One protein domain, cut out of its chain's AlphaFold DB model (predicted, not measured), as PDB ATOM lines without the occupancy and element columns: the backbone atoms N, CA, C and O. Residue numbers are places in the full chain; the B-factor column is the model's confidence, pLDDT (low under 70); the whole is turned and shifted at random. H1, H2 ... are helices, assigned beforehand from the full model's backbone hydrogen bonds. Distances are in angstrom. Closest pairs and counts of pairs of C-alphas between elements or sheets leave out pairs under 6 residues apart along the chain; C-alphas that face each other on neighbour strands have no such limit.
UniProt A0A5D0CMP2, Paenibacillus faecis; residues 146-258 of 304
ATOM      1  N   GLU A 146      18.947 -31.371 289.974       64.94
ATOM      2  CA  GLU A 146      19.767 -31.869 291.085       64.94
ATOM      3  C   GLU A 146      20.806 -30.837 291.550       64.94
ATOM      4  O   GLU A 146      21.007 -30.657 292.751       64.94
ATOM      5  N   PHE A 147      21.424 -30.112 290.614       66.56
ATOM      6  CA  PHE A 147      22.351 -29.022 290.909       66.56
ATOM      7  C   PHE A 147      21.672 -27.905 291.711       66.56
ATOM      8  O   PHE A 147      22.158 -27.541 292.782       66.56
ATOM      9  N   PHE A 148      20.523 -27.403 291.257       68.69
ATOM     10  CA  PHE A 148      19.786 -26.371 291.990       68.69
ATOM     11  C   PHE A 148      19.221 -26.887 293.317       68.69
ATOM     12  O   PHE A 148      19.365 -26.211 294.331       68.69
ATOM     13  N   GLU A 149      18.666 -28.102 293.362       65.81
ATOM     14  CA  GLU A 149      18.223 -28.744 294.607       65.81
ATOM     15  C   GLU A 149      19.363 -28.836 295.633       65.81
ATOM     16  O   GLU A 149      19.129 -28.651 296.827       65.81
ATOM     17  N   SER A 150      20.602 -29.084 295.195       65.06
ATOM     18  CA  SER A 150      21.759 -29.104 296.096       65.06
ATOM     19  C   SER A 150      22.071 -27.727 296.695       65.06
ATOM     20  O   SER A 150      22.386 -27.640 297.881       65.06
ATOM     21  N   LEU A 151      21.907 -26.656 295.912       66.25
ATOM     22  CA  LEU A 151      22.115 -25.274 296.350       66.25
ATOM     23  C   LEU A 151      21.031 -24.839 297.346       66.25
ATOM     24  O   LEU A 151      21.361 -24.302 298.402       66.25
ATOM     25  N   TYR A 152      19.762 -25.157 297.067       67.06
ATOM     26  CA  TYR A 152      18.649 -24.889 297.988       67.06
ATOM     27  C   TYR A 152      18.783 -25.666 299.301       67.06
ATOM     28  O   TYR A 152      18.488 -25.135 300.370       67.06
ATOM     29  N   LYS A 153      19.253 -26.922 299.252       67.38
ATOM     30  CA  LYS A 153      19.549 -27.702 300.464       67.38
ATOM     31  C   LYS A 153      20.635 -27.040 301.305       67.38
ATOM     32  O   LYS A 153      20.528 -27.038 302.527       67.38
ATOM     33  N   GLU A 154      21.670 -26.498 300.673       68.81
ATOM     34  CA  GLU A 154      22.732 -25.788 301.382       68.81
ATOM     35  C   GLU A 154      22.208 -24.520 302.072       68.81
ATOM     36  O   GLU A 154      22.520 -24.308 303.244       68.81
ATOM     37  N   ASP A 155      21.370 -23.729 301.396       68.25
ATOM     38  CA  ASP A 155      20.736 -22.533 301.976       68.25
ATOM     39  C   ASP A 155      19.841 -22.864 303.152       68.25
ATOM     40  O   ASP A 155      20.022 -22.327 304.247       68.25
ATOM     41  N   TYR A 156      18.957 -23.834 302.952       70.25
ATOM     42  CA  TYR A 156      18.071 -24.304 303.993       70.25
ATOM     43  C   TYR A 156      18.854 -24.714 305.253       70.25
ATOM     44  O   TYR A 156      18.551 -24.290 306.367       70.25
ATOM     45  N   ILE A 157      19.914 -25.508 305.089       73.06
ATOM     46  CA  ILE A 157      20.738 -25.958 306.215       73.06
ATOM     47  C   ILE A 157      21.474 -24.781 306.875       73.06
ATOM     48  O   ILE A 157      21.604 -24.761 308.100       73.06
ATOM     49  N   ASN A 158      21.930 -23.784 306.111       79.19
ATOM     50  CA  ASN A 158      22.561 -22.582 306.664       79.19
ATOM     51  C   ASN A 158      21.601 -21.778 307.546       79.19
ATOM     52  O   ASN A 158      21.981 -21.364 308.646       79.19
ATOM     53  N   GLU A 159      20.359 -21.597 307.101       74.81
ATOM     54  CA  GLU A 159      19.314 -20.944 307.891       74.81
ATOM     55  C   GLU A 159      19.025 -21.707 309.179       74.81
ATOM     56  O   GLU A 159      18.901 -21.101 310.242       74.81
ATOM     57  N   GLN A 160      18.997 -23.039 309.124       76.44
ATOM     58  CA  GLN A 160      18.780 -23.852 310.318       76.44
ATOM     59  C   GLN A 160      19.929 -23.787 311.310       76.44
ATOM     60  O   GLN A 160      19.693 -23.717 312.518       76.44
ATOM     61  N   VAL A 161      21.173 -23.759 310.829       84.12
ATOM     62  CA  VAL A 161      22.335 -23.505 311.688       84.12
ATOM     63  C   VAL A 161      22.171 -22.156 312.392       84.12
ATOM     64  O   VAL A 161      22.317 -22.085 313.611       84.12
ATOM     65  N   LEU A 162      21.822 -21.099 311.653       82.81
ATOM     66  CA  LEU A 162      21.606 -19.763 312.213       82.81
ATOM     67  C   LEU A 162      20.473 -19.726 313.236       82.81
ATOM     68  O   LEU A 162      20.669 -19.210 314.337       82.81
ATOM     69  N   PHE A 163      19.311 -20.276 312.887       79.94
ATOM     70  CA  PHE A 163      18.148 -20.358 313.761       79.94
ATOM     71  C   PHE A 163      18.497 -21.071 315.066       79.94
ATOM     72  O   PHE A 163      18.261 -20.533 316.146       79.94
ATOM     73  N   THR A 164      19.132 -22.241 314.964       83.38
ATOM     74  CA  THR A 164      19.503 -23.057 316.124       83.38
ATOM     75  C   THR A 164      20.507 -22.337 317.014       83.38
ATOM     76  O   THR A 164      20.364 -22.351 318.232       83.38
ATOM     77  N   LEU A 165      21.503 -21.665 316.427       87.19
ATOM     78  CA  LEU A 165      22.440 -20.837 317.186       87.19
ATOM     79  C   LEU A 165      21.693 -19.702 317.895       87.19
ATOM     80  O   LEU A 165      21.849 -19.541 319.096       87.19
ATOM     81  N   ASN A 166      20.808 -18.983 317.204       85.38
ATOM     82  CA  ASN A 166      20.057 -17.857 317.771       85.38
ATOM     83  C   ASN A 166      19.151 -18.217 318.963       85.38
ATOM     84  O   ASN A 166      18.730 -17.309 319.675       85.38
ATOM     85  N   LEU A 167      18.873 -19.502 319.219       85.00
ATOM     86  CA  LEU A 167      18.220 -19.939 320.460       85.00
ATOM     87  C   LEU A 167      19.075 -19.658 321.706       85.00
ATOM     88  O   LEU A 167      18.547 -19.559 322.812       85.00
ATOM     89  N   PHE A 168      20.391 -19.539 321.539       85.88
ATOM     90  CA  PHE A 168      21.346 -19.340 322.617       85.88
ATOM     91  C   PHE A 168      21.836 -17.890 322.638       85.88
ATOM     92  O   PHE A 168      22.582 -17.458 321.758       85.88
ATOM     93  N   ASP A 169      21.463 -17.154 323.683       81.31
ATOM     94  CA  ASP A 169      22.032 -15.844 323.996       81.31
ATOM     95  C   ASP A 169      22.946 -15.956 325.222       81.31
ATOM     96  O   ASP A 169      22.507 -16.291 326.322       81.31
ATOM     97  N   PHE A 170      24.237 -15.691 325.017       82.00
ATOM     98  CA  PHE A 170      25.262 -15.729 326.062       82.00
ATOM     99  C   PHE A 170      25.736 -14.334 326.492       82.00
ATOM    100  O   PHE A 170      26.654 -14.221 327.306       82.00
ATOM    101  N   THR A 171      25.135 -13.264 325.960       72.06
ATOM    102  CA  THR A 171      25.592 -11.882 326.190       72.06
ATOM    103  C   THR A 171      25.305 -11.378 327.603       72.06
ATOM    104  O   THR A 171      26.004 -10.495 328.100       72.06
ATOM    105  N   ASP A 172      24.308 -11.951 328.279       68.75
ATOM    106  CA  ASP A 172      23.908 -11.539 329.624       68.75
ATOM    107  C   ASP A 172      24.658 -12.274 330.754       68.75
ATOM    108  O   ASP A 172      24.484 -11.945 331.930       68.75
ATOM    109  N   GLY A 173      25.504 -13.252 330.402       63.81
ATOM    110  CA  GLY A 173      26.353 -14.014 331.321       63.81
ATOM    111  C   GLY A 173      25.601 -14.882 332.336       63.81
ATOM    112  O   GLY A 173      26.224 -15.392 333.276       63.81
ATOM    113  N   LYS A 174      24.277 -15.056 332.199       62.62
ATOM    114  CA  LYS A 174      23.450 -15.677 333.247       62.62
ATOM    115  C   LYS A 174      23.504 -17.202 333.284       62.62
ATOM    116  O   LYS A 174      23.142 -17.770 334.311       62.62
ATOM    117  N   ASN A 175      23.984 -17.871 332.233       75.31
ATOM    118  CA  ASN A 175      23.982 -19.336 332.170       75.31
ATOM    119  C   ASN A 175      25.346 -19.932 331.767       75.31
ATOM    120  O   ASN A 175      25.541 -20.421 330.656       75.31
ATOM    121  N   LYS A 176      26.308 -19.882 332.701       82.50
ATOM    122  CA  LYS A 176      27.669 -20.426 332.515       82.50
ATOM    123  C   LYS A 176      27.701 -21.941 332.306       82.50
ATOM    124  O   LYS A 176      28.589 -22.432 331.619       82.50
ATOM    125  N   GLU A 177      26.758 -22.662 332.906       86.50
ATOM    126  CA  GLU A 177      26.627 -24.116 332.756       86.50
ATOM    127  C   GLU A 177      26.184 -24.471 331.334       86.50
ATOM    128  O   GLU A 177      26.878 -25.218 330.649       86.50
ATOM    129  N   LEU A 178      25.129 -23.818 330.834       88.12
ATOM    130  CA  LEU A 178      24.693 -23.950 329.443       88.12
ATOM    131  C   LEU A 178      25.790 -23.568 328.447       88.12
ATOM    132  O   LEU A 178      25.979 -24.261 327.452       88.12
ATOM    133  N   LEU A 179      26.524 -22.482 328.704       87.88
ATOM    134  CA  LEU A 179      27.641 -22.067 327.852       87.88
ATOM    135  C   LEU A 179      28.732 -23.148 327.789       87.88
ATOM    136  O   LEU A 179      29.255 -23.434 326.712       87.88
ATOM    137  N   ALA A 180      29.068 -23.767 328.922       87.50
ATOM    138  CA  ALA A 180      30.051 -24.845 328.971       87.50
ATOM    139  C   ALA A 180      29.569 -26.095 328.218       87.50
ATOM    140  O   ALA A 180      30.336 -26.660 327.434       87.50
ATOM    141  N   GLU A 181      28.308 -26.496 328.404       90.62
ATOM    142  CA  GLU A 181      27.704 -27.617 327.673       90.62
ATOM    143  C   GLU A 181      27.676 -27.349 326.166       90.62
ATOM    144  O   GLU A 181      28.143 -28.182 325.392       90.62
ATOM    145  N   PHE A 182      27.244 -26.157 325.749       91.25
ATOM    146  CA  PHE A 182      27.230 -25.724 324.351       91.25
ATOM    147  C   PHE A 182      28.618 -25.819 323.703       91.25
ATOM    148  O   PHE A 182      28.776 -26.399 322.623       91.25
ATOM    149  N   ILE A 183      29.647 -25.289 324.375       88.12
ATOM    150  CA  ILE A 183      31.033 -25.351 323.893       88.12
ATOM    151  C   ILE A 183      31.504 -26.806 323.797       88.12
ATOM    152  O   ILE A 183      32.158 -27.169 322.813       88.12
ATOM    153  N   ASN A 184      31.185 -27.643 324.789       89.00
ATOM    154  CA  ASN A 184      31.585 -29.047 324.790       89.00
ATOM    155  C   ASN A 184      30.920 -29.821 323.642       89.00
ATOM    156  O   ASN A 184      31.610 -30.509 322.892       89.00
ATOM    157  N   THR A 185      29.613 -29.638 323.431       90.31
ATOM    158  CA  THR A 185      28.861 -30.259 322.332       90.31
ATOM    159  C   THR A 185      29.473 -29.933 320.970       90.31
ATOM    160  O   THR A 185      29.732 -30.837 320.172       90.31
ATOM    161  N   LEU A 186      29.769 -28.657 320.699       87.62
ATOM    162  CA  LEU A 186      30.415 -28.264 319.442       87.62
ATOM    163  C   LEU A 186      31.828 -28.844 319.311       87.62
ATOM    164  O   LEU A 186      32.195 -29.344 318.246       87.62
ATOM    165  N   SER A 187      32.609 -28.818 320.393       84.31
ATOM    166  CA  SER A 187      33.968 -29.370 320.424       84.31
ATOM    167  C   SER A 187      33.985 -30.862 320.082       84.31
ATOM    168  O   SER A 187      34.790 -31.301 319.257       84.31
ATOM    169  N   GLU A 188      33.065 -31.640 320.651       86.25
ATOM    170  CA  GLU A 188      32.937 -33.074 320.385       86.25
ATOM    171  C   GLU A 188      32.590 -33.362 318.921       86.25
ATOM    172  O   GLU A 188      33.213 -34.228 318.298       86.25
ATOM    173  N   LEU A 189      31.645 -32.615 318.338       86.25
ATOM    174  CA  LEU A 189      31.275 -32.759 316.928       86.25
ATOM    175  C   LEU A 189      32.446 -32.447 315.994       86.25
ATOM    176  O   LEU A 189      32.707 -33.195 315.049       86.25
ATOM    177  N   ILE A 190      33.188 -31.379 316.283       80.12
ATOM    178  CA  ILE A 190      34.367 -30.986 315.509       80.12
ATOM    179  C   ILE A 190      35.429 -32.088 315.562       80.12
ATOM    180  O   ILE A 190      35.909 -32.525 314.514       80.12
ATOM    181  N   VAL A 191      35.746 -32.603 316.754       80.50
ATOM    182  CA  VAL A 191      36.719 -33.694 316.922       80.50
ATOM    183  C   VAL A 191      36.264 -34.955 316.181       80.50
ATOM    184  O   VAL A 191      37.049 -35.557 315.441       80.50
ATOM    185  N   LYS A 192      34.988 -35.337 316.317       79.50
ATOM    186  CA  LYS A 192      34.410 -36.526 315.672       79.50
ATOM    187  C   LYS A 192      34.411 -36.423 314.147       79.50
ATOM    188  O   LYS A 192      34.677 -37.416 313.470       79.50
ATOM    189  N   SER A 193      34.169 -35.228 313.609       74.12
ATOM    190  CA  SER A 193      34.177 -34.967 312.163       74.12
ATOM    191  C   SER A 193      35.574 -35.072 311.528       74.12
ATOM    192  O   SER A 193      35.686 -35.151 310.304       74.12
ATOM    193  N   LYS A 194      36.649 -35.083 312.339       71.81
ATOM    194  CA  LYS A 194      38.059 -35.007 311.905       71.81
ATOM    195  C   LYS A 194      38.382 -33.765 311.052       71.81
ATOM    196  O   LYS A 194      39.394 -33.754 310.346       71.81
ATOM    197  N   LYS A 195      37.544 -32.727 311.085       65.19
ATOM    198  CA  LYS A 195      37.743 -31.488 310.320       65.19
ATOM    199  C   LYS A 195      38.648 -30.521 311.087       65.19
ATOM    200  O   LYS A 195      38.654 -30.486 312.314       65.19
ATOM    201  N   LYS A 196      39.427 -29.719 310.355       57.84
ATOM    202  CA  LYS A 196      40.213 -28.625 310.941       57.84
ATOM    203  C   LYS A 196      39.304 -27.416 311.121       57.84
ATOM    204  O   LYS A 196      39.074 -26.683 310.167       57.84
ATOM    205  N   PHE A 197      38.804 -27.226 312.333       58.34
ATOM    206  CA  PHE A 197      37.977 -26.081 312.692       58.34
ATOM    207  C   PHE A 197      38.684 -25.287 313.796       58.34
ATOM    208  O   PHE A 197      39.098 -25.853 314.806       58.34
ATOM    209  N   THR A 198      38.868 -23.985 313.591       53.41
ATOM    210  CA  THR A 198      39.490 -23.077 314.566       53.41
ATOM    211  C   THR A 198      38.501 -21.972 314.900       53.41
ATOM    212  O   THR A 198      38.095 -21.233 314.007       53.41
ATOM    213  N   PHE A 199      38.118 -21.840 316.168       56.44
ATOM    214  CA  PHE A 199      37.237 -20.769 316.636       56.44
ATOM    215  C   PHE A 199      37.679 -20.271 318.014       56.44
ATOM    216  O   PHE A 199      38.227 -21.025 318.820       56.44
ATOM    217  N   SER A 200      37.468 -18.980 318.261       53.22
ATOM    218  CA  SER A 200      37.753 -18.335 319.544       53.22
ATOM    219  C   SER A 200      36.668 -18.704 320.562       53.22
ATOM    220  O   SER A 200      35.485 -18.516 320.304       53.22
ATOM    221  N   ILE A 201      37.069 -19.214 321.729       57.88
ATOM    222  CA  ILE A 201      36.168 -19.861 322.706       57.88
ATOM    223  C   ILE A 201      35.387 -18.852 323.577       57.88
ATOM    224  O   ILE A 201      34.420 -19.222 324.237       57.88
ATOM    225  N   ASN A 202      35.757 -17.566 323.589       70.75
ATOM    226  CA  ASN A 202      35.062 -16.578 324.424       70.75
ATOM    227  C   ASN A 202      33.768 -16.073 323.758       70.75
ATOM    228  O   ASN A 202      33.735 -14.966 323.221       70.75
ATOM    229  N   LEU A 203      32.713 -16.885 323.800       70.50
ATOM    230  CA  LEU A 203      31.411 -16.587 323.193       70.50
ATOM    231  C   LEU A 203      30.567 -15.557 323.974       70.50
ATOM    232  O   LEU A 203      29.515 -15.168 323.486       70.50
ATOM    233  N   GLU A 204      31.027 -15.072 325.137       72.25
ATOM    234  CA  GLU A 204      30.389 -13.945 325.852       72.25
ATOM    235  C   GLU A 204      30.559 -12.621 325.080       72.25
ATOM    236  O   GLU A 204      29.801 -11.670 325.269       72.25
ATOM    237  N   LYS A 205      31.559 -12.549 324.190       78.50
ATOM    238  CA  LYS A 205      31.777 -11.401 323.308       78.50
ATOM    239  C   LYS A 205      30.978 -11.555 322.006       78.50
ATOM    240  O   LYS A 205      31.209 -12.538 321.292       78.50
ATOM    241  N   PRO A 206      30.134 -10.573 321.628       76.38
ATOM    242  CA  PRO A 206      29.340 -10.634 320.400       76.38
ATOM    243  C   PRO A 206      30.169 -10.905 319.139       76.38
ATOM    244  O   PRO A 206      29.740 -11.683 318.287       76.38
ATOM    245  N   GLU A 207      31.382 -10.342 319.031       79.31
ATOM    246  CA  GLU A 207      32.249 -10.575 317.869       79.31
ATOM    247  C   GLU A 207      32.650 -12.050 317.688       79.31
ATOM    248  O   GLU A 207      32.679 -12.554 316.564       79.31
ATOM    249  N   ASN A 208      32.900 -12.772 318.784       81.25
ATOM    250  CA  ASN A 208      33.314 -14.175 318.741       81.25
ATOM    251  C   ASN A 208      32.129 -15.084 318.412       81.25
ATOM    252  O   ASN A 208      32.278 -16.065 317.683       81.25
ATOM    253  N   TYR A 209      30.942 -14.737 318.910       81.38
ATOM    254  CA  TYR A 209      29.717 -15.453 318.585       81.38
ATOM    255  C   TYR A 209      29.332 -15.274 317.109       81.38
ATOM    256  O   TYR A 209      28.985 -16.241 316.429       81.38
ATOM    257  N   GLN A 210      29.497 -14.065 316.568       80.94
ATOM    258  CA  GLN A 210      29.317 -13.824 315.137       80.94
ATOM    259  C   GLN A 210      30.364 -14.564 314.292       80.94
ATOM    260  O   GLN A 210      30.030 -15.118 313.244       80.94
ATOM    261  N   GLN A 211      31.619 -14.627 314.750       83.12
ATOM    262  CA  GLN A 211      32.662 -15.408 314.083       83.12
ATOM    263  C   GLN A 211      32.308 -16.903 314.033       83.12
ATOM    264  O   GLN A 211      32.498 -17.536 312.996       83.12
ATOM    265  N   LEU A 212      31.752 -17.460 315.115       84.69
ATOM    266  CA  LEU A 212      31.265 -18.840 315.145       84.69
ATOM    267  C   LEU A 212      30.159 -19.076 314.108       84.69
ATOM    268  O   LEU A 212      30.257 -20.035 313.342       84.69
ATOM    269  N   LYS A 213      29.146 -18.195 314.053       85.69
ATOM    270  CA  LYS A 213      28.064 -18.271 313.053       85.69
ATOM    271  C   LYS A 213      28.634 -18.312 311.638       85.69
ATOM    272  O   LYS A 213      28.341 -19.236 310.889       85.69
ATOM    273  N   ASN A 214      29.506 -17.361 311.309       82.75
ATOM    274  CA  ASN A 214      30.112 -17.270 309.982       82.75
ATOM    275  C   ASN A 214      30.925 -18.529 309.645       82.75
ATOM    276  O   ASN A 214      30.754 -19.093 308.571       82.75
ATOM    277  N   ASN A 215      31.747 -19.018 310.580       83.62
ATOM    278  CA  ASN A 215      32.567 -20.213 310.363       83.62
ATOM    279  C   ASN A 215      31.728 -21.478 310.126       83.62
ATOM    280  O   ASN A 215      32.140 -22.341 309.353       83.62
ATOM    281  N   LEU A 216      30.583 -21.620 310.803       83.69
ATOM    282  CA  LEU A 216      29.685 -22.760 310.604       83.69
ATOM    283  C   LEU A 216      28.927 -22.662 309.274       83.69
ATOM    284  O   LEU A 216      28.799 -23.672 308.589       83.69
ATOM    285  N   ILE A 217      28.472 -21.466 308.884       80.62
ATOM    286  CA  ILE A 217      27.777 -21.225 307.604       80.62
ATOM    287  C   ILE A 217      28.714 -21.427 306.415       80.62
ATOM    288  O   ILE A 217      28.356 -22.118 305.466       80.62
ATOM    289  N   ASP A 218      29.932 -20.892 306.477       74.19
ATOM    290  CA  ASP A 218      30.906 -20.963 305.380       74.19
ATOM    291  C   ASP A 218      31.504 -22.386 305.201       74.19
ATOM    292  O   ASP A 218      32.372 -22.606 304.358       74.19
ATOM    293  N   HIS A 219      31.067 -23.380 305.990       78.00
ATOM    294  CA  HIS A 219      31.561 -24.755 305.916       78.00
ATOM    295  C   HIS A 219      30.747 -25.628 304.940       78.00
ATOM    296  O   HIS A 219      29.599 -25.961 305.201       78.00
ATOM    297  N   ASN A 220      31.345 -26.135 303.864       69.56
ATOM    298  CA  ASN A 220      30.616 -26.848 302.791       69.56
ATOM    299  C   ASN A 220      30.201 -28.307 303.121       69.56
ATOM    300  O   ASN A 220      30.080 -29.138 302.225       69.56
ATOM    301  N   ASP A 221      30.045 -28.666 304.397       77.44
ATOM    302  CA  ASP A 221      29.741 -30.041 304.827       77.44
ATOM    303  C   ASP A 221      28.345 -30.099 305.451       77.44
ATOM    304  O   ASP A 221      28.143 -29.725 306.609       77.44
ATOM    305  N   ILE A 222      27.384 -30.537 304.639       73.44
ATOM    306  CA  ILE A 222      25.965 -30.604 304.998       73.44
ATOM    307  C   ILE A 222      25.731 -31.588 306.152       73.44
ATOM    308  O   ILE A 222      24.947 -31.290 307.054       73.44
ATOM    309  N   ASP A 223      26.431 -32.724 306.176       76.31
ATOM    310  CA  ASP A 223      26.281 -33.734 307.232       76.31
ATOM    311  C   ASP A 223      26.786 -33.206 308.580       76.31
ATOM    312  O   ASP A 223      26.154 -33.403 309.625       76.31
ATOM    313  N   PHE A 224      27.912 -32.488 308.563       83.38
ATOM    314  CA  PHE A 224      28.428 -31.816 309.752       83.38
ATOM    315  C   PHE A 224      27.455 -30.747 310.262       83.38
ATOM    316  O   PHE A 224      27.118 -30.756 311.445       83.38
ATOM    317  N   LYS A 225      26.957 -29.869 309.381       83.88
ATOM    318  CA  LYS A 225      25.967 -28.839 309.745       83.88
ATOM    319  C   LYS A 225      24.690 -29.454 310.325       83.88
ATOM    320  O   LYS A 225      24.213 -28.996 311.358       83.88
ATOM    321  N   SER A 226      24.198 -30.537 309.728       80.44
ATOM    322  CA  SER A 226      23.034 -31.284 310.227       80.44
ATOM    323  C   SER A 226      23.283 -31.849 311.629       80.44
ATOM    324  O   SER A 226      22.439 -31.717 312.509       80.44
ATOM    325  N   SER A 227      24.478 -32.397 311.874       83.81
ATOM    326  CA  SER A 227      24.867 -32.899 313.202       83.81
ATOM    327  C   SER A 227      24.924 -31.784 314.253       83.81
ATOM    328  O   SER A 227      24.580 -32.010 315.412       83.81
ATOM    329  N   VAL A 228      25.359 -30.578 313.862       87.00
ATOM    330  CA  VAL A 228      25.359 -29.389 314.731       87.00
ATOM    331  C   VAL A 228      23.932 -28.978 315.086       87.00
ATOM    332  O   VAL A 228      23.648 -28.773 316.265       87.00
ATOM    333  N   ILE A 229      23.036 -28.902 314.098       85.31
ATOM    334  CA  ILE A 229      21.619 -28.564 314.305       85.31
ATOM    335  C   ILE A 229      20.968 -29.549 315.281       85.31
ATOM    336  O   ILE A 229      20.375 -29.123 316.272       85.31
ATOM    337  N   GLU A 230      21.129 -30.854 315.051       85.06
ATOM    338  CA  GLU A 230      20.541 -31.903 315.891       85.06
ATOM    339  C   GLU A 230      21.042 -31.809 317.342       85.06
ATOM    340  O   GLU A 230      20.256 -31.797 318.293       85.06
ATOM    341  N   ALA A 231      22.359 -31.695 317.532       87.62
ATOM    342  CA  ALA A 231      22.953 -31.664 318.863       87.62
ATOM    343  C   ALA A 231      22.547 -30.412 319.654       87.62
ATOM    344  O   ALA A 231      22.200 -30.509 320.833       87.62
ATOM    345  N   LEU A 232      22.552 -29.245 319.009       89.69
ATOM    346  CA  LEU A 232      22.169 -27.995 319.657       89.69
ATOM    347  C   LEU A 232      20.657 -27.908 319.906       89.69
ATOM    348  O   LEU A 232      20.248 -27.395 320.943       89.69
ATOM    349  N   SER A 233      19.823 -28.468 319.033       86.50
ATOM    350  CA  SER A 233      18.374 -28.553 319.269       86.50
ATOM    351  C   SER A 233      18.053 -29.420 320.490       86.50
ATOM    352  O   SER A 233      17.233 -29.044 321.331       86.50
ATOM    353  N   ASN A 234      18.754 -30.548 320.649       86.69
ATOM    354  CA  ASN A 234      18.641 -31.399 321.836       86.69
ATOM    355  C   ASN A 234      19.100 -30.680 323.114       86.69
ATOM    356  O   ASN A 234      18.457 -30.802 324.158       86.69
ATOM    357  N   LEU A 235      20.173 -29.886 323.033       89.81
ATOM    358  CA  LEU A 235      20.632 -29.069 324.155       89.81
ATOM    359  C   LEU A 235      19.594 -27.998 324.533       89.81
ATOM    360  O   LEU A 235      19.276 -27.826 325.711       89.81
ATOM    361  N   ALA A 236      19.012 -27.320 323.542       86.00
ATOM    362  CA  ALA A 236      17.971 -26.317 323.763       86.00
ATOM    363  C   ALA A 236      16.742 -26.913 324.471       86.00
ATOM    364  O   ALA A 236      16.177 -26.288 325.371       86.00
ATOM    365  N   LEU A 237      16.360 -28.143 324.118       84.25
ATOM    366  CA  LEU A 237      15.295 -28.888 324.789       84.25
ATOM    367  C   LEU A 237      15.609 -29.231 326.238       84.25
ATOM    368  O   LEU A 237      14.767 -29.024 327.113       84.25
ATOM    369  N   GLN A 238      16.807 -29.760 326.493       87.56
ATOM    370  CA  GLN A 238      17.245 -30.130 327.837       87.56
ATOM    371  C   GLN A 238      17.155 -28.933 328.793       87.56
ATOM    372  O   GLN A 238      16.707 -29.076 329.933       87.56
ATOM    373  N   HIS A 239      17.504 -27.746 328.297       88.31
ATOM    374  CA  HIS A 239      17.459 -26.489 329.045       88.31
ATOM    375  C   HIS A 239      16.130 -25.731 328.920       88.31
ATOM    376  O   HIS A 239      16.011 -24.624 329.442       88.31
ATOM    377  N   LYS A 240      15.111 -26.324 328.280       84.75
ATOM    378  CA  LYS A 240      13.762 -25.751 328.100       84.75
ATOM    379  C   LYS A 240      13.764 -24.361 327.450       84.75
ATOM    380  O   LYS A 240      12.923 -23.523 327.766       84.75
ATOM    381  N   ILE A 241      14.703 -24.124 326.539       81.19
ATOM    382  CA  ILE A 241      14.816 -22.879 325.769       81.19
ATOM    383  C   ILE A 241      13.671 -22.780 324.739       81.19
ATOM    384  O   ILE A 241      13.181 -21.691 324.461       81.19
ATOM    385  N   THR A 242      13.196 -23.918 324.211       68.69
ATOM    386  CA  THR A 242      12.052 -24.011 323.282       68.69
ATOM    387  C   THR A 242      11.235 -25.292 323.513       68.69
ATOM    388  O   THR A 242      11.794 -26.326 323.873       68.69
ATOM    389  N   GLU A 243       9.912 -25.239 323.291       52.38
ATOM    390  CA  GLU A 243       9.001 -26.404 323.353       52.38
ATOM    391  C   GLU A 243       8.749 -27.067 321.980       52.38
ATOM    392  O   GLU A 243       8.253 -28.194 321.919       52.38
ATOM    393  N   LYS A 244       9.098 -26.406 320.864       49.91
ATOM    394  CA  LYS A 244       8.990 -26.957 319.500       49.91
ATOM    395  C   LYS A 244      10.375 -27.105 318.879       49.91
ATOM    396  O   LYS A 244      11.132 -26.147 318.795       49.91
ATOM    397  N   ILE A 245      10.657 -28.328 318.441       47.91
ATOM    398  CA  ILE A 245      12.001 -28.807 318.080       47.91
ATOM    399  C   ILE A 245      12.239 -28.725 316.581       47.91
ATOM    400  O   ILE A 245      13.375 -28.743 316.133       47.91
ATOM    401  N   ASN A 246      11.161 -28.654 315.802       45.69
ATOM    402  CA  ASN A 246      11.266 -28.823 314.375       45.69
ATOM    403  C   ASN A 246      10.715 -27.606 313.625       45.69
ATOM    404  O   ASN A 246       9.493 -27.444 313.549       45.69
ATOM    405  N   PRO A 247      11.594 -26.739 313.106       43.41
ATOM    406  CA  PRO A 247      11.199 -25.684 312.181       43.41
ATOM    407  C   PRO A 247      10.821 -26.236 310.791       43.41
ATOM    408  O   PRO A 247      10.233 -25.504 310.000       43.41
ATOM    409  N   LEU A 248      11.082 -27.523 310.497       41.66
ATOM    410  CA  LEU A 248      10.688 -28.178 309.244       41.66
ATOM    411  C   LEU A 248       9.257 -28.724 309.256       41.66
ATOM    412  O   LEU A 248       8.777 -29.227 310.274       41.66
ATOM    413  N   PRO A 249       8.623 -28.813 308.072       41.09
ATOM    414  CA  PRO A 249       7.416 -29.612 307.865       41.09
ATOM    415  C   PRO A 249       7.651 -31.145 307.869       41.09
ATOM    416  O   PRO A 249       6.693 -31.892 307.666       41.09
ATOM    417  N   PHE A 250       8.881 -31.636 308.084       47.41
ATOM    418  CA  PHE A 250       9.272 -33.063 308.034       47.41
ATOM    419  C   PHE A 250       9.635 -33.596 309.424       47.41
ATOM    420  O   PHE A 250       9.963 -32.796 310.286       47.41
ATOM    421  N   LYS A 251       9.605 -34.915 309.684       48.06
ATOM    422  CA  LYS A 251       9.826 -35.446 311.048       48.06
ATOM    423  C   LYS A 251      11.303 -35.539 311.446       48.06
ATOM    424  O   LYS A 251      11.568 -35.518 312.644       48.06
ATOM    425  N   THR A 252      12.232 -35.654 310.490       50.91
ATOM    426  CA  THR A 252      13.695 -35.669 310.729       50.91
ATOM    427  C   THR A 252      14.477 -35.046 309.562       50.91
ATOM    428  O   THR A 252      14.006 -35.053 308.424       50.91
ATOM    429  N   GLU A 253      15.702 -34.577 309.802       46.22
ATOM    430  CA  GLU A 253      16.610 -34.029 308.779       46.22
ATOM    431  C   GLU A 253      17.000 -35.087 307.740       46.22
ATOM    432  O   GLU A 253      17.118 -34.792 306.554       46.22
ATOM    433  N   ARG A 254      17.126 -36.358 308.146       46.19
ATOM    434  CA  ARG A 254      17.334 -37.480 307.213       46.19
ATOM    435  C   ARG A 254      16.161 -37.666 306.253       46.19
ATOM    436  O   ARG A 254      16.387 -37.982 305.090       46.19
ATOM    437  N   GLU A 255      14.931 -37.461 306.714       54.22
ATOM    438  CA  GLU A 255      13.729 -37.504 305.870       54.22
ATOM    439  C   GLU A 255      13.704 -36.317 304.887       54.22
ATOM    440  O   GLU A 255      13.371 -36.499 303.719       54.22
ATOM    441  N   PHE A 256      14.168 -35.133 305.306       51.44
ATOM    442  CA  PHE A 256      14.388 -33.984 304.415       51.44
ATOM    443  C   PHE A 256      15.465 -34.259 303.346       51.44
ATOM    444  O   PHE A 256      15.258 -34.002 302.160       51.44
ATOM    445  N   ILE A 257      16.607 -34.827 303.743       49.38
ATOM    446  CA  ILE A 257      17.738 -35.116 302.848       49.38
ATOM    447  C   ILE A 257      17.384 -36.203 301.821       49.38
ATOM    448  O   ILE A 257      17.814 -36.101 300.665       49.38
ATOM    449  N   HIS A 258      16.613 -37.222 302.225       50.47
ATOM    450  CA  HIS A 258      16.388 -38.437 301.435       50.47
ATOM    451  C   HIS A 258      15.000 -38.583 300.791       50.47
ATOM    452  O   HIS A 258      14.910 -39.298 299.797       50.47
TER     453      HIS A 258
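AT A GLANCE: This is residues 146 to 258 of the 304 residues of a protein of Paenibacillus faecis (UniProt A0A5D0CMP2). Look for a loose-ended layering of helices round H4, which lies in the middle: the long H1 packs on it, and H2 packs on it running the opposite way. H3 packs on H1 with its last residues, 213 to 217, and the short H5 lies near H4. The printed part has 113 residues with five named helices, H1 to H5 in order, and no named strand; the class is all helix. It is compact, with a radius of gyration of the C-alphas of 14.1 A and spans of 44 by 33 by 23 A.

HOW THE PARTS SIT: Start at H1, residues 146 to 166: it touches H4, residues 222 to 238, at a shallow tilt of 29 degrees, the same way, and the closest C-alphas, of Val 161 and Ile 229, are 5.7 A apart. With residues 158 to 165 alone H1 touches residues 213 to 217 of H3, residues 206 to 217, closest at the C-alphas of Asn 158 and Ile 217, 5.5 A. H2, residues 176 to 193, touches H4 at 26 degrees, a shallow tilt, opposite ways; the closest C-alphas, of Ser 193 and Phe 224, are 7.0 A apart. H5, residues 253 to 258, is close to H4 but not clearly touching, and is apart from H2 and H3. In each of the five helices every O i to N i+4 pair is within hydrogen-bond range.

IN THESE COORDINATES: Find C-alpha 146 at (19.767, -31.869, 291.085); from there H1 runs 30.1 A to C-alpha 166. H2 is 25.8 A long, H4 24.5 A, H3 16.7 A and H5 8.6 A, ending at C-alpha 258, (16.388, -38.437, 301.435).

THE WHOLE: The printed part has no cut. The links H2 to H3 and H4 to H5 are long. Look for pLDDT under 70 at residues 146 to 155, 172 to 174, 195 to 201, 220 and 242 to 258.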